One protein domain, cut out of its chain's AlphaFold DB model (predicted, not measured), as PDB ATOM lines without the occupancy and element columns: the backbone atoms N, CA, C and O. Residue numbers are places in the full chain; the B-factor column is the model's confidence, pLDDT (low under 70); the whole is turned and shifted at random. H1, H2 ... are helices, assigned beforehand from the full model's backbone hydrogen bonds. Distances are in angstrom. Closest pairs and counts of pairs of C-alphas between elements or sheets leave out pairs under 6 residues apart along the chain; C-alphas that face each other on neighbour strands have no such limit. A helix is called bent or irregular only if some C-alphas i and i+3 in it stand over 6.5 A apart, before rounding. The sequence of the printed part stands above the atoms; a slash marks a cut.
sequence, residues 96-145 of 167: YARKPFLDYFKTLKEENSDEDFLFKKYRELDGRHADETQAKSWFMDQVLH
ATOM      1  N   TYR A  96     -45.493 -32.950 -36.096       96.25
ATOM      2  CA  TYR A  96     -46.017 -34.025 -35.247       96.25
ATOM      3  C   TYR A  96     -46.787 -35.102 -36.019       96.25
ATOM      4  O   TYR A  96     -46.891 -36.222 -35.537       96.25
ATOM      5  N   ALA A  97     -47.290 -34.793 -37.217       93.69
ATOM      6  CA  ALA A  97     -47.965 -35.777 -38.061       93.69
ATOM      7  C   ALA A  97     -46.964 -36.582 -38.904       93.69
ATOM      8  O   ALA A  97     -47.150 -37.774 -39.126       93.69
ATOM      9  N   ARG A  98     -45.889 -35.931 -39.363       94.56
ATOM     10  CA  ARG A  98     -44.903 -36.526 -40.267       94.56
ATOM     11  C   ARG A  98     -43.827 -37.329 -39.542       94.56
ATOM     12  O   ARG A  98     -43.404 -38.368 -40.041       94.56
ATOM     13  N   LYS A  99     -43.415 -36.891 -38.348       94.62
ATOM     14  CA  LYS A  99     -42.348 -37.535 -37.573       94.62
ATOM     15  C   LYS A  99     -42.585 -39.030 -37.292       94.62
ATOM     16  O   LYS A  99     -41.657 -39.790 -37.551       94.62
ATOM     17  N   PRO A 100     -43.774 -39.490 -36.855       95.81
ATOM     18  CA  PRO A 100     -44.002 -40.916 -36.613       95.81
ATOM     19  C   PRO A 100     -43.791 -41.788 -37.857       95.81
ATOM     20  O   PRO A 100     -43.235 -42.877 -37.756       95.81
ATOM     21  N   PHE A 101     -44.191 -41.295 -39.034       95.44
ATOM     22  CA  PHE A 101     -43.985 -41.995 -40.302       95.44
ATOM     23  C   PHE A 101     -42.493 -42.117 -40.639       95.44
ATOM     24  O   PHE A 101     -42.027 -43.205 -40.975       95.44
ATOM     25  N   LEU A 102     -41.732 -41.023 -40.509       94.25
ATOM     26  CA  LEU A 102     -40.287 -41.059 -40.742       94.25
ATOM     27  C   LEU A 102     -39.566 -41.974 -39.752       94.25
ATOM     28  O   LEU A 102     -38.706 -42.748 -40.163       94.25
ATOM     29  N   ASP A 103     -39.905 -41.888 -38.464       95.19
ATOM     30  CA  ASP A 103     -39.290 -42.712 -37.423       95.19
ATOM     31  C   ASP A 103     -39.550 -44.202 -37.691       95.19
ATOM     32  O   ASP A 103     -38.620 -45.001 -37.631       95.19
ATOM     33  N   TYR A 104     -40.781 -44.561 -38.077       96.19
ATOM     34  CA  TYR A 104     -41.143 -45.928 -38.450       96.19
ATOM     35  C   TYR A 104     -40.268 -46.469 -39.588       96.19
ATOM     36  O   TYR A 104     -39.654 -47.527 -39.451       96.19
ATOM     37  N   PHE A 105     -40.152 -45.733 -40.696       95.75
ATOM     38  CA  PHE A 105     -39.336 -46.178 -41.828       95.75
ATOM     39  C   PHE A 105     -37.835 -46.106 -41.568       95.75
ATOM     40  O   PHE A 105     -37.086 -46.888 -42.150       95.75
ATOM     41  N   LYS A 106     -37.384 -45.207 -40.692       94.31
ATOM     42  CA  LYS A 106     -35.997 -45.186 -40.237       94.31
ATOM     43  C   LYS A 106     -35.661 -46.478 -39.491       94.31
ATOM     44  O   LYS A 106     -34.694 -47.133 -39.859       94.31
ATOM     45  N   THR A 107     -36.484 -46.872 -38.518       96.38
ATOM     46  CA  THR A 107     -36.301 -48.132 -37.785       96.38
ATOM     47  C   THR A 107     -36.355 -49.336 -38.723       96.38
ATOM     48  O   THR A 107     -35.459 -50.172 -38.683       96.38
ATOM     49  N   LEU A 108     -37.328 -49.390 -39.639       96.19
ATOM     50  CA  LEU A 108     -37.397 -50.487 -40.608       96.19
ATOM     51  C   LEU A 108     -36.150 -50.584 -41.489       96.19
ATOM     52  O   LEU A 108     -35.693 -51.689 -41.738       96.19
ATOM     53  N   LYS A 109     -35.590 -49.457 -41.950       94.50
ATOM     54  CA  LYS A 109     -34.352 -49.446 -42.749       94.50
ATOM     55  C   LYS A 109     -33.136 -49.933 -41.964       94.50
ATOM     56  O   LYS A 109     -32.249 -50.543 -42.551       94.50
ATOM     57  N   GLU A 110     -33.080 -49.627 -40.669       94.69
ATOM     58  CA  GLU A 110     -32.020 -50.092 -39.768       94.69
ATOM     59  C   GLU A 110     -32.120 -51.608 -39.521       94.69
ATOM     60  O   GLU A 110     -31.095 -52.277 -39.407       94.69
ATOM     61  N   GLU A 111     -33.338 -52.159 -39.485       94.88
ATOM     62  CA  GLU A 111     -33.595 -53.598 -39.331       94.88
ATOM     63  C   GLU A 111     -33.442 -54.383 -40.645       94.88
ATOM     64  O   GLU A 111     -32.920 -55.499 -40.653       94.88
ATOM     65  N   ASN A 112     -33.914 -53.817 -41.757       92.69
ATOM     66  CA  ASN A 112     -33.879 -54.409 -43.085       92.69
ATOM     67  C   ASN A 112     -33.845 -53.323 -44.172       92.69
ATOM     68  O   ASN A 112     -34.836 -52.640 -44.437       92.69
ATOM     69  N   SER A 113     -32.707 -53.209 -44.856       90.31
ATOM     70  CA  SER A 113     -32.500 -52.232 -45.926       90.31
ATOM     71  C   SER A 113     -33.049 -52.662 -47.294       90.31
ATOM     72  O   SER A 113     -32.826 -51.950 -48.268       90.31
ATOM     73  N   ASP A 114     -33.710 -53.819 -47.400       96.25
ATOM     74  CA  ASP A 114     -34.316 -54.289 -48.648       96.25
ATOM     75  C   ASP A 114     -35.459 -53.366 -49.106       96.25
ATOM     76  O   ASP A 114     -36.478 -53.211 -48.427       96.25
ATOM     77  N   GLU A 115     -35.293 -52.742 -50.273       95.00
ATOM     78  CA  GLU A 115     -36.237 -51.748 -50.795       95.00
ATOM     79  C   GLU A 115     -37.607 -52.351 -51.117       95.00
ATOM     80  O   GLU A 115     -38.619 -51.688 -50.890       95.00
ATOM     81  N   ASP A 116     -37.668 -53.605 -51.573       95.94
ATOM     82  CA  ASP A 116     -38.933 -54.285 -51.869       95.94
ATOM     83  C   ASP A 116     -39.733 -54.555 -50.587       95.94
ATOM     84  O   ASP A 116     -40.950 -54.327 -50.535       95.94
ATOM     85  N   PHE A 117     -39.059 -54.978 -49.512       96.56
ATOM     86  CA  PHE A 117     -39.663 -55.081 -48.185       96.56
ATOM     87  C   PHE A 117     -40.200 -53.729 -47.693       96.56
ATOM     88  O   PHE A 117     -41.353 -53.643 -47.251       96.56
ATOM     89  N   LEU A 118     -39.403 -52.664 -47.797       97.00
ATOM     90  CA  LEU A 118     -39.804 -51.316 -47.382       97.00
ATOM     91  C   LEU A 118     -40.972 -50.787 -48.223       97.00
ATOM     92  O   LEU A 118     -41.913 -50.210 -47.674       97.00
ATOM     93  N   PHE A 119     -40.960 -51.030 -49.534       96.81
ATOM     94  CA  PHE A 119     -42.049 -50.662 -50.430       96.81
ATOM     95  C   PHE A 119     -43.337 -51.397 -50.056       96.81
ATOM     96  O   PHE A 119     -44.397 -50.779 -49.957       96.81
ATOM     97  N   LYS A 120     -43.259 -52.695 -49.745       96.06
ATOM     98  CA  LYS A 120     -44.409 -53.457 -49.243       96.06
ATOM     99  C   LYS A 120     -44.965 -52.854 -47.950       96.06
ATOM    100  O   LYS A 120     -46.178 -52.682 -47.846       96.06
ATOM    101  N   LYS A 121     -44.106 -52.479 -46.995       96.81
ATOM    102  CA  LYS A 121     -44.527 -51.795 -45.757       96.81
ATOM    103  C   LYS A 121     -45.162 -50.437 -46.014       96.81
ATOM    104  O   LYS A 121     -46.164 -50.104 -45.389       96.81
ATOM    105  N   TYR A 122     -44.654 -49.686 -46.980       96.44
ATOM    106  CA  TYR A 122     -45.291 -48.453 -47.429       96.44
ATOM    107  C   TYR A 122     -46.687 -48.698 -48.011       96.44
ATOM    108  O   TYR A 122     -47.626 -47.995 -47.645       96.44
ATOM    109  N   ARG A 123     -46.866 -49.736 -48.832       95.62
ATOM    110  CA  ARG A 123     -48.168 -50.094 -49.421       95.62
ATOM    111  C   ARG A 123     -49.209 -50.556 -48.400       95.62
ATOM    112  O   ARG A 123     -50.396 -50.357 -48.638       95.62
ATOM    113  N   GLU A 124     -48.785 -51.131 -47.273       95.44
ATOM    114  CA  GLU A 124     -49.678 -51.446 -46.146       95.44
ATOM    115  C   GLU A 124     -50.270 -50.169 -45.509       95.44
ATOM    116  O   GLU A 124     -51.395 -50.199 -45.011       95.44
ATOM    117  N   LEU A 125     -49.538 -49.047 -45.548       93.25
ATOM    118  CA  LEU A 125     -49.954 -47.756 -44.983       93.25
ATOM    119  C   LEU A 125     -50.625 -46.831 -46.011       93.25
ATOM    120  O   LEU A 125     -51.494 -46.038 -45.648       93.25
ATOM    121  N   ASP A 126     -50.221 -46.910 -47.281       90.50
ATOM    122  CA  ASP A 126     -50.667 -46.020 -48.352       90.50
ATOM    123  C   ASP A 126     -51.217 -46.787 -49.564       90.50
ATOM    124  O   ASP A 126     -50.503 -47.192 -50.493       90.50
ATOM    125  N   GLY A 127     -52.541 -46.941 -49.562       88.81
ATOM    126  CA  GLY A 127     -53.310 -47.572 -50.633       88.81
ATOM    127  C   GLY A 127     -53.842 -46.608 -51.698       88.81
ATOM    128  O   GLY A 127     -54.631 -47.035 -52.536       88.81
ATOM    129  N   ARG A 128     -53.466 -45.319 -51.684       89.75
ATOM    130  CA  ARG A 128     -54.088 -44.295 -52.555       89.75
ATOM    131  C   ARG A 128     -53.800 -44.498 -54.043       89.75
ATOM    132  O   ARG A 128     -54.619 -44.136 -54.882       89.75
ATOM    133  N   HIS A 129     -52.642 -45.066 -54.369       88.44
ATOM    134  CA  HIS A 129     -52.199 -45.281 -55.745       88.44
ATOM    135  C   HIS A 129     -52.446 -46.731 -56.161       88.44
ATOM    136  O   HIS A 129     -51.891 -47.650 -55.559       88.44
ATOM    137  N   ALA A 130     -53.295 -46.942 -57.169       88.19
ATOM    138  CA  ALA A 130     -53.500 -48.263 -57.767       88.19
ATOM    139  C   ALA A 130     -52.346 -48.636 -58.711       88.19
ATOM    140  O   ALA A 130     -51.923 -49.788 -58.737       88.19
ATOM    141  N   ASP A 131     -51.825 -47.647 -59.442       92.56
ATOM    142  CA  ASP A 131     -50.676 -47.805 -60.328       92.56
ATOM    143  C   ASP A 131     -49.378 -47.970 -59.527       92.56
ATOM    144  O   ASP A 131     -49.057 -47.161 -58.649       92.56
ATOM    145  N   GLU A 132     -48.631 -49.031 -59.826       93.31
ATOM    146  CA  GLU A 132     -47.418 -49.375 -59.087       93.31
ATOM    147  C   GLU A 132     -46.283 -48.389 -59.366       93.31
ATOM    148  O   GLU A 132     -45.544 -48.045 -58.446       93.31
ATOM    149  N   THR A 133     -46.157 -47.886 -60.597       92.12
ATOM    150  CA  THR A 133     -45.132 -46.896 -60.950       92.12
ATOM    151  C   THR A 133     -45.343 -45.601 -60.176       92.12
ATOM    152  O   THR A 133     -44.400 -45.073 -59.585       92.12
ATOM    153  N   GLN A 134     -46.585 -45.126 -60.098       89.56
ATOM    154  CA  GLN A 134     -46.945 -43.984 -59.273       89.56
ATOM    155  C   GLN A 134     -46.666 -44.282 -57.797       89.56
ATOM    156  O   GLN A 134     -45.965 -43.508 -57.151       89.56
ATOM    157  N   ALA A 135     -47.131 -45.415 -57.266       93.88
ATOM    158  CA  ALA A 135     -46.887 -45.781 -55.871       93.88
ATOM    159  C   ALA A 135     -45.386 -45.836 -55.533       93.88
ATOM    160  O   ALA A 135     -44.978 -45.339 -54.485       93.88
ATOM    161  N   LYS A 136     -44.558 -46.390 -56.428       93.75
ATOM    162  CA  LYS A 136     -43.096 -46.410 -56.301       93.75
ATOM    163  C   LYS A 136     -42.518 -45.002 -56.318       93.75
ATOM    164  O   LYS A 136     -41.724 -44.680 -55.447       93.75
ATOM    165  N   SER A 137     -42.954 -44.137 -57.232       90.00
ATOM    166  CA  SER A 137     -42.513 -42.736 -57.258       90.00
ATOM    167  C   SER A 137     -42.783 -42.023 -55.929       90.00
ATOM    168  O   SER A 137     -41.912 -41.306 -55.443       90.00
ATOM    169  N   TRP A 138     -43.954 -42.237 -55.323       90.69
ATOM    170  CA  TRP A 138     -44.282 -41.672 -54.011       90.69
ATOM    171  C   TRP A 138     -43.470 -42.313 -52.884       90.69
ATOM    172  O   TRP A 138     -42.984 -41.606 -52.011       90.69
ATOM    173  N   PHE A 139     -43.262 -43.628 -52.908       94.69
ATOM    174  CA  PHE A 139     -42.402 -44.315 -51.946       94.69
ATOM    175  C   PHE A 139     -40.963 -43.783 -51.960       94.69
ATOM    176  O   PHE A 139     -40.398 -43.509 -50.902       94.69
ATOM    177  N   MET A 140     -40.376 -43.596 -53.144       90.81
ATOM    178  CA  MET A 140     -39.016 -43.069 -53.287       90.81
ATOM    179  C   MET A 140     -38.875 -41.694 -52.628       90.81
ATOM    180  O   MET A 140     -37.938 -41.472 -51.857       90.81
ATOM    181  N   ASP A 141     -39.832 -40.810 -52.911       86.94
ATOM    182  CA  ASP A 141     -39.899 -39.441 -52.400       86.94
ATOM    183  C   ASP A 141     -40.147 -39.398 -50.883       86.94
ATOM    184  O   ASP A 141     -39.484 -38.685 -50.133       86.94
ATOM    185  N   GLN A 142     -41.083 -40.217 -50.407       90.62
ATOM    186  CA  GLN A 142     -41.566 -40.162 -49.032       90.62
ATOM    187  C   GLN A 142     -40.730 -40.987 -48.058       90.62
ATOM    188  O   GLN A 142     -40.755 -40.691 -46.862       90.62
ATOM    189  N   VAL A 143     -40.047 -42.031 -48.533       93.38
ATOM    190  CA  VAL A 143     -39.385 -43.023 -47.684       93.38
ATOM    191  C   VAL A 143     -37.899 -43.129 -47.967       93.38
ATOM    192  O   VAL A 143     -37.133 -43.049 -47.010       93.38
ATOM    193  N   LEU A 144     -37.449 -43.351 -49.209       88.75
ATOM    194  CA  LEU A 144     -36.044 -43.716 -49.453       88.75
ATOM    195  C   LEU A 144     -35.073 -42.550 -49.286       88.75
ATOM    196  O   LEU A 144     -34.122 -42.682 -48.512       88.75
ATOM    197  N   HIS A 145     -35.345 -41.416 -49.927       75.44
ATOM    198  CA  HIS A 145     -34.449 -40.258 -49.922       75.44
ATOM    199  C   HIS A 145     -35.159 -38.984 -49.443       75.44
ATOM    200  O   HIS A 145     -35.184 -37.995 -50.178       75.44
TER     201      HIS A 145
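AT A GLANCE: This is residues 96 to 145 of the 167 residues of the protein "Class I SAM-dependent methyltransferase" of bacterium 1xD8-6 (UniProt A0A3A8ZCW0). Three helices make a small rounded body: H1 runs out as the longest of them, H2 folds back beside it the opposite way, and H3 crosses H2 with its last turn near the middle of H1. The printed part has 50 residues with three named helices, in the order H1, H2, H3 along the chain, and no named strand. The class is all helix. The whole is compact, with a radius of gyration of the C-alphas of 10.5 A, and the C-alphas span 27 by 26 by 18 A.

IN THESE COORDINATES: Find C-alpha 96 at (-46.017, -34.025, -35.247); here H1 begins, and it runs through residues 96 to 111, 23.5 A from first to last C-alpha. H1 is irregular, but only just: C-alphas 97 and 100 are 6.6 A apart, and its line is a rough one. A tight link of 3 residues leads to H2, residues 115 to 125, which begins at C-alpha 115, (-36.237, -51.748, -50.795), and is 15.4 A long from first to last C-alpha. After a short link of 6 residues comes H3, residues 132 to 144, 15.9 A from first to last C-alpha; look for its end at C-alpha 144, (-36.044, -43.716, -49.453). H3 is neither bent nor irregular, but only just: C-alphas 141 and 144 are 6.5 A apart.

HOW THE PARTS SIT: Start at H1 and H2, a helical hairpin. They only just touch, with 3 pairs of C-alphas within 8 A, and H1 does so with residues 105 to 109 alone. Their closest C-alphas are those of Leu 108 and Leu 118, 7.2 A apart. Their lines stand at a shallow tilt of 34 degrees, only just short of steep, and they run opposite ways. Go on to H3, which touches H2 with residues 135 to 139 alone; the closest C-alphas are those of Phe 119 and Phe 139, 6.5 A apart. H2 and H3 are about perpendicular, at 81 degrees. H1 and H3 are close but not clearly touching: their closest C-alphas, those of Phe 105 and Val 143, are 6.7 A apart. These two helices are about perpendicular, at 88 degrees. In the backbone of H3 every O i to N i+4 pair is within hydrogen-bond range; in H1 10 of 12 are, and in H2 6 of 7.

THE WHOLE: Look at Tyr 96 and Asp 131 for the two C-alphas farthest apart, 29.0 A. The first and last printed C-alphas, those of Tyr 96 and His 145, are 19.7 A apart. The printed part has no cut, and neither link is long. The mean pLDDT of the printed part is 93.2, and no printed residue is under 70.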